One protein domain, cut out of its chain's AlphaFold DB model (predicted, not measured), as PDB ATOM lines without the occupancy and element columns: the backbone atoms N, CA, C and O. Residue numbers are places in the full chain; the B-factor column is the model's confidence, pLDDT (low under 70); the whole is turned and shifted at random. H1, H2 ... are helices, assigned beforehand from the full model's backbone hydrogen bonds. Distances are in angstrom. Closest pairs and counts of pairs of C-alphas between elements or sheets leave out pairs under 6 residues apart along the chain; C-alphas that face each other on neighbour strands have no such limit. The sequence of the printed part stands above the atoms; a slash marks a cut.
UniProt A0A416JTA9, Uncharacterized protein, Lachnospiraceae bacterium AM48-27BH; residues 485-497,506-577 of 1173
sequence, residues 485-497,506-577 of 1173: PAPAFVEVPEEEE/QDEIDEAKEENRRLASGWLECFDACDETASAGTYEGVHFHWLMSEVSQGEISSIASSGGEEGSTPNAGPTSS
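Overview. This is residues 485 to 497 and 506 to 577 of the 1173 residues of an uncharacterized protein of Lachnospiraceae bacterium AM48-27BH (UniProt A0A416JTA9). One long helix, H1, makes most of the length of a rod, and the short helix H2 folds back on its side; long stretches with no named element run beside them. Of 85 printed residues, 40 are in the two named helices, H1 then H2, under half; there is no named strand, and the class is all helix. The whole is loose, with a radius of gyration of the C-alphas of 15.1 A and spans of 56 by 21 by 17 A.

Arrangement. Start with H1, residues 506 to 535, which touches H2, residues 553 to 562, with its residues 513 to 524 alone. Look at Arg 517 and Ala 560, whose C-alphas are the closest of the two, 4.2 A apart. The helices form a helical hairpin, running opposite ways at a steep tilt of 35.5 degrees, only just past shallow. In H1 and H2 every O i to N i+4 pair is within hydrogen-bond range.

Along the chain. Find C-alpha 506 at (-24.804, 13.538, 18.781); from there H1 runs 42.5 A to C-alpha 535. H2 runs 14.2 A, ending at C-alpha 562 at (-26.416, -1.130, 18.316).

Size, cuts and confidence. The C-alphas farthest apart, of Glu 497 and Thr 538, are 56.0 A apart. Residues 498 to 505 are not printed; C-alphas 497 and 506 are 9.7 A apart across this cut. The link from H1 to H2, 17 residues, is long. No printed residue has pLDDT under 70.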
ATOM      1  N   PRO A 485     -20.573 -11.409   1.621       94.19
ATOM      2  CA  PRO A 485     -19.593 -10.483   2.195       94.19
ATOM      3  C   PRO A 485     -20.204  -9.549   3.245       94.19
ATOM      4  O   PRO A 485     -21.370  -9.164   3.165       94.19
ATOM      5  N   ALA A 486     -19.415  -9.169   4.249       94.19
ATOM      6  CA  ALA A 486     -19.847  -8.269   5.314       94.19
ATOM      7  C   ALA A 486     -20.098  -6.837   4.781       94.19
ATOM      8  O   ALA A 486     -19.390  -6.391   3.880       94.19
ATOM      9  N   PRO A 487     -21.041  -6.062   5.350       92.75
ATOM     10  CA  PRO A 487     -21.249  -4.678   4.925       92.75
ATOM     11  C   PRO A 487     -20.031  -3.789   5.208       92.75
ATOM     12  O   PRO A 487     -19.385  -3.911   6.254       92.75
ATOM     13  N   ALA A 488     -19.763  -2.829   4.323       92.69
ATOM     14  CA  ALA A 488     -18.794  -1.769   4.568       92.69
ATOM     15  C   ALA A 488     -19.428  -0.696   5.469       92.69
ATOM     16  O   ALA A 488     -20.015   0.282   5.000       92.69
ATOM     17  N   PHE A 489     -19.341  -0.920   6.781       92.75
ATOM     18  CA  PHE A 489     -19.874  -0.032   7.813       92.75
ATOM     19  C   PHE A 489     -19.160   1.327   7.865       92.75
ATOM     20  O   PHE A 489     -17.968   1.443   7.577       92.75
ATOM     21  N   VAL A 490     -19.889   2.361   8.290       93.25
ATOM     22  CA  VAL A 490     -19.340   3.700   8.529       93.25
ATOM     23  C   VAL A 490     -18.704   3.798   9.919       93.25
ATOM     24  O   VAL A 490     -19.123   3.130  10.867       93.25
ATOM     25  N   GLU A 491     -17.677   4.639  10.045       92.94
ATOM     26  CA  GLU A 491     -17.073   4.984  11.335       92.94
ATOM     27  C   GLU A 491     -18.084   5.740  12.205       92.94
ATOM     28  O   GLU A 491     -18.682   6.720  11.765       92.94
ATOM     29  N   VAL A 492     -18.277   5.282  13.444       93.56
ATOM     30  CA  VAL A 492     -19.074   5.997  14.443       93.56
ATOM     31  C   VAL A 492     -18.142   6.964  15.186       93.56
ATOM     32  O   VAL A 492     -17.178   6.491  15.794       93.56
ATOM     33  N   PRO A 493     -18.390   8.290  15.179       90.88
ATOM     34  CA  PRO A 493     -17.526   9.258  15.861       90.88
ATOM     35  C   PRO A 493     -17.378   9.017  17.377       90.88
ATOM     36  O   PRO A 493     -18.239   8.399  18.005       90.88
ATOM     37  N   GLU A 494     -16.295   9.530  17.975       90.88
ATOM     38  CA  GLU A 494     -16.195   9.720  19.436       90.88
ATOM     39  C   GLU A 494     -17.112  10.879  19.889       90.88
ATOM     40  O   GLU A 494     -17.361  11.810  19.120       90.88
ATOM     41  N   GLU A 495     -17.603  10.859  21.134       89.62
ATOM     42  CA  GLU A 495     -18.411  11.952  21.708       89.62
ATOM     43  C   GLU A 495     -17.584  13.248  21.893       89.62
ATOM     44  O   GLU A 495     -16.626  13.278  22.670       89.62
ATOM     45  N   GLU A 496     -17.970  14.354  21.240       88.00
ATOM     46  CA  GLU A 496     -17.344  15.676  21.433       88.00
ATOM     47  C   GLU A 496     -18.121  16.541  22.456       88.00
ATOM     48  O   GLU A 496     -19.059  17.253  22.092       88.00
ATOM     49  N   GLU A 497     -17.724  16.508  23.737       87.88
ATOM     50  CA  GLU A 497     -18.273  17.370  24.812       87.88
ATOM     51  C   GLU A 497     -17.907  18.870  24.653       87.88
ATOM     52  O   GLU A 497     -16.766  19.219  24.334       87.88
ATOM     53  N   GLN A 506     -23.818  14.616  18.588       89.62
ATOM     54  CA  GLN A 506     -24.804  13.538  18.781       89.62
ATOM     55  C   GLN A 506     -25.606  13.227  17.506       89.62
ATOM     56  O   GLN A 506     -25.826  12.058  17.206       89.62
ATOM     57  N   ASP A 507     -26.003  14.254  16.742       87.50
ATOM     58  CA  ASP A 507     -26.732  14.078  15.477       87.50
ATOM     59  C   ASP A 507     -25.907  13.255  14.455       87.50
ATOM     60  O   ASP A 507     -26.471  12.441  13.728       87.50
ATOM     61  N   GLU A 508     -24.576  13.413  14.433       86.88
ATOM     62  CA  GLU A 508     -23.662  12.688  13.529       86.88
ATOM     63  C   GLU A 508     -23.420  11.241  14.005       86.88
ATOM     64  O   GLU A 508     -23.369  10.317  13.192       86.88
ATOM     65  N   ILE A 509     -23.335  11.026  15.323       86.50
ATOM     66  CA  ILE A 509     -23.246   9.691  15.943       86.50
ATOM     67  C   ILE A 509     -24.538   8.894  15.708       86.50
ATOM     68  O   ILE A 509     -24.482   7.707  15.375       86.50
ATOM     69  N   ASP A 510     -25.701   9.533  15.849       89.12
ATOM     70  CA  ASP A 510     -27.001   8.904  15.621       89.12
ATOM     71  C   ASP A 510     -27.220   8.577  14.129       89.12
ATOM     72  O   ASP A 510     -27.723   7.490  13.829       89.12
ATOM     73  N   GLU A 511     -26.791   9.448  13.200       88.44
ATOM     74  CA  GLU A 511     -26.821   9.201  11.746       88.44
ATOM     75  C   GLU A 511     -25.917   8.018  11.355       88.44
ATOM     76  O   GLU A 511     -26.388   7.071  10.720       88.44
ATOM     77  N   ALA A 512     -24.652   8.008  11.801       86.06
ATOM     78  CA  ALA A 512     -23.708   6.924  11.511       86.06
ATOM     79  C   ALA A 512     -24.193   5.566  12.053       86.06
ATOM     80  O   ALA A 512     -24.141   4.544  11.363       86.06
ATOM     81  N   LYS A 513     -24.731   5.549  13.279       90.12
ATOM     82  CA  LYS A 513     -25.292   4.334  13.878       90.12
ATOM     83  C   LYS A 513     -26.574   3.863  13.194       90.12
ATOM     84  O   LYS A 513     -26.794   2.655  13.131       90.12
ATOM     85  N   GLU A 514     -27.431   4.762  12.710       90.38
ATOM     86  CA  GLU A 514     -28.641   4.370  11.971       90.38
ATOM     87  C   GLU A 514     -28.292   3.778  10.601       90.38
ATOM     88  O   GLU A 514     -28.858   2.752  10.229       90.38
ATOM     89  N   GLU A 515     -27.305   4.339   9.901       86.81
ATOM     90  CA  GLU A 515     -26.805   3.772   8.644       86.81
ATOM     91  C   GLU A 515     -26.185   2.382   8.860       86.81
ATOM     92  O   GLU A 515     -26.511   1.437   8.140       86.81
ATOM     93  N   ASN A 516     -25.386   2.200   9.917       90.81
ATOM     94  CA  ASN A 516     -24.854   0.884  10.285       90.81
ATOM     95  C   ASN A 516     -25.957  -0.124  10.654       90.81
ATOM     96  O   ASN A 516     -25.887  -1.283  10.237       90.81
ATOM     97  N   ARG A 517     -27.010   0.299  11.375       91.50
ATOM     98  CA  ARG A 517     -28.189  -0.548  11.639       91.50
ATOM     99  C   ARG A 517     -28.919  -0.924  10.350       91.50
ATOM    100  O   ARG A 517     -29.306  -2.084  10.203       91.50
ATOM    101  N   ARG A 518     -29.084   0.016   9.412       91.06
ATOM    102  CA  ARG A 518     -29.722  -0.208   8.104       91.06
ATOM    103  C   ARG A 518     -28.940  -1.220   7.266       91.06
ATOM    104  O   ARG A 518     -29.534  -2.175   6.774       91.06
ATOM    105  N   LEU A 519     -27.624  -1.040   7.141       87.75
ATOM    106  CA  LEU A 519     -26.733  -1.933   6.393       87.75
ATOM    107  C   LEU A 519     -26.725  -3.350   6.983       87.75
ATOM    108  O   LEU A 519     -26.903  -4.320   6.250       87.75
ATOM    109  N   ALA A 520     -26.601  -3.478   8.308       91.94
ATOM    110  CA  ALA A 520     -26.629  -4.776   8.979       91.94
ATOM    111  C   ALA A 520     -27.997  -5.477   8.872       91.94
ATOM    112  O   ALA A 520     -28.050  -6.688   8.675       91.94
ATOM    113  N   SER A 521     -29.102  -4.729   8.958       89.81
ATOM    114  CA  SER A 521     -30.453  -5.289   8.789       89.81
ATOM    115  C   SER A 521     -30.697  -5.750   7.349       89.81
ATOM    116  O   SER A 521     -31.210  -6.845   7.143       89.81
ATOM    117  N   GLY A 522     -30.268  -4.964   6.354       87.94
ATOM    118  CA  GLY A 522     -30.347  -5.344   4.942       87.94
ATOM    119  C   GLY A 522     -29.492  -6.568   4.603       87.94
ATOM    120  O   GLY A 522     -29.921  -7.414   3.825       87.94
ATOM    121  N   TRP A 523     -28.322  -6.725   5.230       94.81
ATOM    122  CA  TRP A 523     -27.524  -7.947   5.093       94.81
ATOM    123  C   TRP A 523     -28.273  -9.174   5.623       94.81
ATOM    124  O   TRP A 523     -28.338 -10.188   4.936       94.81
ATOM    125  N   LEU A 524     -28.894  -9.074   6.805       94.12
ATOM    126  CA  LEU A 524     -29.659 -10.175   7.406       94.12
ATOM    127  C   LEU A 524     -30.901 -10.534   6.577       94.12
ATOM    128  O   LEU A 524     -31.145 -11.706   6.330       94.12
ATOM    129  N   GLU A 525     -31.640  -9.543   6.070       93.12
ATOM    130  CA  GLU A 525     -32.771  -9.773   5.156       93.12
ATOM    131  C   GLU A 525     -32.350 -10.431   3.828       93.12
ATOM    132  O   GLU A 525     -33.126 -11.185   3.244       93.12
ATOM    133  N   CYS A 526     -31.136 -10.149   3.340       90.69
ATOM    134  CA  CYS A 526     -30.566 -10.772   2.144       90.69
ATOM    135  C   CYS A 526     -30.093 -12.212   2.421       90.69
ATOM    136  O   CYS A 526     -30.354 -13.115   1.627       90.69
ATOM    137  N   PHE A 527     -29.455 -12.429   3.574       95.12
ATOM    138  CA  PHE A 527     -29.017 -13.735   4.062       95.12
ATOM    139  C   PHE A 527     -30.198 -14.693   4.259       95.12
ATOM    140  O   PHE A 527     -30.238 -15.755   3.640       95.12
ATOM    141  N   ASP A 528     -31.199 -14.282   5.044       94.25
ATOM    142  CA  ASP A 528     -32.387 -15.088   5.342       94.25
ATOM    143  C   ASP A 528     -33.182 -15.419   4.061       94.25
ATOM    144  O   ASP A 528     -33.742 -16.507   3.945       94.25
ATOM    145  N   ALA A 529     -33.216 -14.515   3.071       92.38
ATOM    146  CA  ALA A 529     -33.869 -14.762   1.780       92.38
ATOM    147  C   ALA A 529     -33.095 -15.745   0.880       92.38
ATOM    148  O   ALA A 529     -33.718 -16.511   0.139       92.38
ATOM    149  N   CYS A 530     -31.761 -15.740   0.947       94.06
ATOM    150  CA  CYS A 530     -30.913 -16.688   0.225       94.06
ATOM    151  C   CYS A 530     -31.014 -18.099   0.823       94.06
ATOM    152  O   CYS A 530     -31.256 -19.050   0.079       94.06
ATOM    153  N   ASP A 531     -30.942 -18.229   2.154       94.38
ATOM    154  CA  ASP A 531     -31.157 -19.505   2.852       94.38
ATOM    155  C   ASP A 531     -32.593 -20.027   2.656       94.38
ATOM    156  O   ASP A 531     -32.767 -21.180   2.275       94.38
ATOM    157  N   GLU A 532     -33.636 -19.190   2.780       92.50
ATOM    158  CA  GLU A 532     -35.026 -19.602   2.483       92.50
ATOM    159  C   GLU A 532     -35.172 -20.151   1.049       92.50
ATOM    160  O   GLU A 532     -35.952 -21.075   0.820       92.50
ATOM    161  N   THR A 533     -34.401 -19.628   0.089       90.50
ATOM    162  CA  THR A 533     -34.432 -20.077  -1.313       90.50
ATOM    163  C   THR A 533     -33.620 -21.357  -1.545       90.50
ATOM    164  O   THR A 533     -34.052 -22.211  -2.315       90.50
ATOM    165  N   ALA A 534     -32.470 -21.524  -0.886       92.31
ATOM    166  CA  ALA A 534     -31.633 -22.720  -1.007       92.31
ATOM    167  C   ALA A 534     -32.150 -23.921  -0.191       92.31
ATOM    168  O   ALA A 534     -31.960 -25.070  -0.591       92.31
ATOM    169  N   SER A 535     -32.809 -23.655   0.939       87.44
ATOM    170  CA  SER A 535     -33.155 -24.644   1.967       87.44
ATOM    171  C   SER A 535     -34.655 -24.967   2.049       87.44
ATOM    172  O   SER A 535     -35.053 -25.763   2.904       87.44
ATOM    173  N   ALA A 536     -35.520 -24.362   1.218       80.81
ATOM    174  CA  ALA A 536     -36.963 -24.611   1.274       80.81
ATOM    175  C   ALA A 536     -37.728 -24.448  -0.057       80.81
ATOM    176  O   ALA A 536     -37.351 -23.730  -0.982       80.81
ATOM    177  N   GLY A 537     -38.906 -25.080  -0.113       74.88
ATOM    178  CA  GLY A 537     -39.914 -24.826  -1.142       74.88
ATOM    179  C   GLY A 537     -39.585 -25.448  -2.499       74.88
ATOM    180  O   GLY A 537     -39.343 -26.647  -2.596       74.88
ATOM    181  N   THR A 538     -39.664 -24.648  -3.563       75.00
ATOM    182  CA  THR A 538     -39.435 -25.103  -4.945       75.00
ATOM    183  C   THR A 538     -37.964 -25.122  -5.344       75.00
ATOM    184  O   THR A 538     -37.612 -25.867  -6.248       75.00
ATOM    185  N   TYR A 539     -37.107 -24.320  -4.705       81.25
ATOM    186  CA  TYR A 539     -35.720 -24.100  -5.140       81.25
ATOM    187  C   TYR A 539     -34.669 -24.835  -4.292       81.25
ATOM    188  O   TYR A 539     -33.473 -24.719  -4.564       81.25
ATOM    189  N   GLU A 540     -35.117 -25.648  -3.331       88.31
ATOM    190  CA  GLU A 540     -34.290 -26.567  -2.543       88.31
ATOM    191  C   GLU A 540     -33.444 -27.463  -3.467       88.31
ATOM    192  O   GLU A 540     -33.988 -28.327  -4.161       88.31
ATOM    193  N   GLY A 541     -32.122 -27.246  -3.490       86.81
ATOM    194  CA  GLY A 541     -31.177 -27.963  -4.360       86.81
ATOM    195  C   GLY A 541     -31.064 -27.459  -5.810       86.81
ATOM    196  O   GLY A 541     -30.471 -28.140  -6.646       86.81
ATOM    197  N   VAL A 542     -31.625 -26.280  -6.105       92.19
ATOM    198  CA  VAL A 542     -31.484 -25.524  -7.373       92.19
ATOM    199  C   VAL A 542     -30.734 -24.196  -7.145       92.19
ATOM    200  O   VAL A 542     -30.115 -23.638  -8.058       92.19
ATOM    201  N   HIS A 543     -30.757 -23.697  -5.904       94.25
ATOM    202  CA  HIS A 543     -29.874 -22.644  -5.411       94.25
ATOM    203  C   HIS A 543     -29.004 -23.173  -4.260       94.25
ATOM    204  O   HIS A 543     -29.524 -23.845  -3.370       94.25
ATOM    205  N   PHE A 544     -27.710 -22.849  -4.248       95.94
ATOM    206  CA  PHE A 544     -26.780 -23.241  -3.181       95.94
ATOM    207  C   PHE A 544     -26.322 -22.032  -2.357       95.94
ATOM    208  O   PHE A 544     -25.706 -21.097  -2.879       95.94
ATOM    209  N   HIS A 545     -26.607 -22.077  -1.055       95.62
ATOM    210  CA  HIS A 545     -26.261 -21.039  -0.087       95.62
ATOM    211  C   HIS A 545     -25.004 -21.407   0.721       95.62
ATOM    212  O   HIS A 545     -24.825 -22.553   1.136       95.62
ATOM    213  N   TRP A 546     -24.144 -20.421   0.981       96.50
ATOM    214  CA  TRP A 546     -22.936 -20.538   1.798       96.50
ATOM    215  C   TRP A 546     -22.559 -19.190   2.423       96.50
ATOM    216  O   TRP A 546     -22.806 -18.131   1.854       96.50
ATOM    217  N   LEU A 547     -21.916 -19.248   3.591       96.62
ATOM    218  CA  LEU A 547     -21.365 -18.101   4.308       96.62
ATOM    219  C   LEU A 547     -19.846 -18.253   4.432       96.62
ATOM    220  O   LEU A 547     -19.369 -19.254   4.979       96.62
ATOM    221  N   MET A 548     -19.090 -17.249   3.981       94.94
ATOM    222  CA  MET A 548     -17.644 -17.172   4.199       94.94
ATOM    223  C   MET A 548     -17.308 -17.329   5.687       94.94
ATOM    224  O   MET A 548     -17.899 -16.667   6.540       94.94
ATOM    225  N   SER A 549     -16.328 -18.178   6.011       93.81
ATOM    226  CA  SER A 549     -16.009 -18.544   7.404       93.81
ATOM    227  C   SER A 549     -15.514 -17.368   8.258       93.81
ATOM    228  O   SER A 549     -15.565 -17.399   9.488       93.81
ATOM    229  N   GLU A 550     -15.044 -16.327   7.580       95.12
ATOM    230  CA  GLU A 550     -14.536 -15.074   8.108       95.12
ATOM    231  C   GLU A 550     -15.632 -14.014   8.326       95.12
ATOM    232  O   GLU A 550     -15.349 -12.992   8.954       95.12
ATOM    233  N   VAL A 551     -16.864 -14.238   7.844       96.69
ATOM    234  CA  VAL A 551     -18.013 -13.337   8.042       96.69
ATOM    235  C   VAL A 551     -18.837 -13.772   9.256       96.69
ATOM    236  O   VAL A 551     -19.352 -14.885   9.340       96.69
ATOM    237  N   SER A 552     -18.996 -12.867  10.221       96.81
ATOM    238  CA  SER A 552     -19.697 -13.123  11.480       96.81
ATOM    239  C   SER A 552     -21.115 -12.552  11.475       96.81
ATOM    240  O   SER A 552     -21.357 -11.429  11.927       96.81
ATOM    241  N   GLN A 553     -22.086 -13.377  11.069       95.44
ATOM    242  CA  GLN A 553     -23.526 -13.099  11.214       95.44
ATOM    243  C   GLN A 553     -23.904 -12.648  12.643       95.44
ATOM    244  O   GLN A 553     -24.807 -11.829  12.821       95.44
ATOM    245  N   GLY A 554     -23.206 -13.143  13.674       95.94
ATOM    246  CA  GLY A 554     -23.427 -12.760  15.074       95.94
ATOM    247  C   GLY A 554     -22.989 -11.329  15.411       95.94
ATOM    248  O   GLY A 554     -23.676 -10.641  16.170       95.94
ATOM    249  N   GLU A 555     -21.897 -10.845  14.810       96.12
ATOM    250  CA  GLU A 555     -21.496  -9.437  14.936       96.12
ATOM    251  C   GLU A 555     -22.420  -8.542  14.102       96.12
ATOM    252  O   GLU A 555     -22.894  -7.530  14.611       96.12
ATOM    253  N   ILE A 556     -22.804  -8.951  12.883       95.44
ATOM    254  CA  ILE A 556     -23.793  -8.223  12.061       95.44
ATOM    255  C   ILE A 556     -25.130  -8.088  12.813       95.44
ATOM    256  O   ILE A 556     -25.671  -6.991  12.914       95.44
ATOM    257  N   SER A 557     -25.616  -9.158  13.452       95.56
ATOM    258  CA  SER A 557     -26.814  -9.135  14.315       95.56
ATOM    259  C   SER A 557     -26.687  -8.177  15.508       95.56
ATOM    260  O   SER A 557     -27.664  -7.551  15.934       95.56
ATOM    261  N   SER A 558     -25.476  -8.038  16.047       96.81
ATOM    262  CA  SER A 558     -25.180  -7.111  17.140       96.81
ATOM    263  C   SER A 558     -25.146  -5.659  16.646       96.81
ATOM    264  O   SER A 558     -25.728  -4.783  17.288       96.81
ATOM    265  N   ILE A 559     -24.569  -5.408  15.466       95.12
ATOM    266  CA  ILE A 559     -24.527  -4.095  14.800       95.12
ATOM    267  C   ILE A 559     -25.931  -3.655  14.354       95.12
ATOM    268  O   ILE A 559     -26.287  -2.500  14.565       95.12
ATOM    269  N   ALA A 560     -26.779  -4.565  13.864       93.50
ATOM    270  CA  ALA A 560     -28.194  -4.292  13.573       93.50
ATOM    271  C   ALA A 560     -28.977  -3.807  14.813       93.50
ATOM    272  O   ALA A 560     -29.960  -3.078  14.690       93.50
ATOM    273  N   SER A 561     -28.515  -4.167  16.017       94.19
ATOM    274  CA  SER A 561     -29.107  -3.733  17.287       94.19
ATOM    275  C   SER A 561     -28.473  -2.458  17.868       94.19
ATOM    276  O   SER A 561     -29.176  -1.676  18.508       94.19
ATOM    277  N   SER A 562     -27.163  -2.240  17.691       93.94
ATOM    278  CA  SER A 562     -26.416  -1.130  18.316       93.94
ATOM    279  C   SER A 562     -26.112   0.040  17.372       93.94
ATOM    280  O   SER A 562     -26.213   1.198  17.776       93.94
ATOM    281  N   GLY A 563     -25.780  -0.247  16.113       89.88
ATOM    282  CA  GLY A 563     -25.154   0.673  15.158       89.88
ATOM    283  C   GLY A 563     -23.624   0.782  15.276       89.88
ATOM    284  O   GLY A 563     -23.018   1.531  14.515       89.88
ATOM    285  N   GLY A 564     -22.999   0.040  16.198       91.81
ATOM    286  CA  GLY A 564     -21.568   0.128  16.520       91.81
ATOM    287  C   GLY A 564     -21.265   0.795  17.869       91.81
ATOM    288  O   GLY A 564     -22.138   1.414  18.484       91.81
ATOM    289  N   GLU A 565     -20.021   0.650  18.332       91.06
ATOM    290  CA  GLU A 565     -19.469   1.394  19.478       91.06
ATOM    291  C   GLU A 565     -18.945   2.769  19.014       91.06
ATOM    292  O   GLU A 565     -18.486   2.892  17.880       91.06
ATOM    293  N   GLU A 566     -19.021   3.803  19.863       90.56
ATOM    294  CA  GLU A 566     -18.456   5.128  19.550       90.56
ATOM    295  C   GLU A 566     -16.924   5.078  19.400       90.56
ATOM    296  O   GLU A 566     -16.241   4.339  20.111       90.56
ATOM    297  N   GLY A 567     -16.378   5.895  18.496       87.56
ATOM    298  CA  GLY A 567     -14.940   5.950  18.218       87.56
ATOM    299  C   GLY A 567     -14.397   4.728  17.478       87.56
ATOM    300  O   GLY A 567     -13.249   4.332  17.694       87.56
ATOM    301  N   SER A 568     -15.216   4.064  16.656       90.56
ATOM    302  CA  SER A 568     -14.811   2.871  15.905       90.56
ATOM    303  C   SER A 568     -15.648   2.632  14.649       90.56
ATOM    304  O   SER A 568     -16.846   2.910  14.597       90.56
ATOM    305  N   THR A 569     -15.017   2.042  13.634       92.31
ATOM    306  CA  THR A 569     -15.704   1.413  12.499       92.31
ATOM    307  C   THR A 569     -16.050  -0.032  12.870       92.31
ATOM    308  O   THR A 569     -15.133  -0.797  13.190       92.31
ATOM    309  N   PRO A 570     -17.327  -0.450  12.833       93.38
ATOM    310  CA  PRO A 570     -17.685  -1.853  13.011       93.38
ATOM    311  C   PRO A 570     -17.044  -2.739  11.935       93.38
ATOM    312  O   PRO A 570     -16.922  -2.342  10.778       93.38
ATOM    313  N   ASN A 571     -16.649  -3.955  12.305       92.62
ATOM    314  CA  ASN A 571     -16.076  -4.934  11.386       92.62
ATOM    315  C   ASN A 571     -16.640  -6.317  11.721       92.62
ATOM    316  O   ASN A 571     -16.580  -6.742  12.874       92.62
ATOM    317  N   ALA A 572     -17.181  -6.997  10.711       94.38
ATOM    318  CA  ALA A 572     -17.762  -8.326  10.843       94.38
ATOM    319  C   ALA A 572     -17.234  -9.333   9.803       94.38
ATOM    320  O   ALA A 572     -17.854 -10.377   9.633       94.38
ATOM    321  N   GLY A 573     -16.123  -9.042   9.114       94.00
ATOM    322  CA  GLY A 573     -15.521  -9.930   8.112       94.00
ATOM    323  C   GLY A 573     -15.000  -9.206   6.861       94.00
ATOM    324  O   GLY A 573     -14.935  -7.975   6.842       94.00
ATOM    325  N   PRO A 574     -14.611  -9.957   5.811       91.56
ATOM    326  CA  PRO A 574     -14.300  -9.413   4.489       91.56
ATOM    327  C   PRO A 574     -15.517  -8.710   3.880       91.56
ATOM    328  O   PRO A 574     -16.618  -9.251   3.924       91.56
ATOM    329  N   THR A 575     -15.317  -7.532   3.284       88.94
ATOM    330  CA  THR A 575     -16.393  -6.719   2.679       88.94
ATOM    331  C   THR A 575     -16.482  -6.845   1.156       88.94
ATOM    332  O   THR A 575     -17.067  -5.991   0.503       88.94
ATOM    333  N   SER A 576     -15.852  -7.870   0.585       87.19
ATOM    334  CA  SER A 576     -15.796  -8.152  -0.852       87.19
ATOM    335  C   SER A 576     -16.262  -9.581  -1.099       87.19
ATOM    336  O   SER A 576     -15.827 -10.476  -0.370       87.19
ATOM    337  N   SER A 577     -17.102  -9.795  -2.115       87.06
ATOM    338  CA  SER A 577     -17.539 -11.122  -2.570       87.06
ATOM    339  C   SER A 577     -16.365 -12.099  -2.733       87.06
ATOM    340  O   SER A 577     -15.262 -11.694  -3.116       87.06
TER     341      SER A 577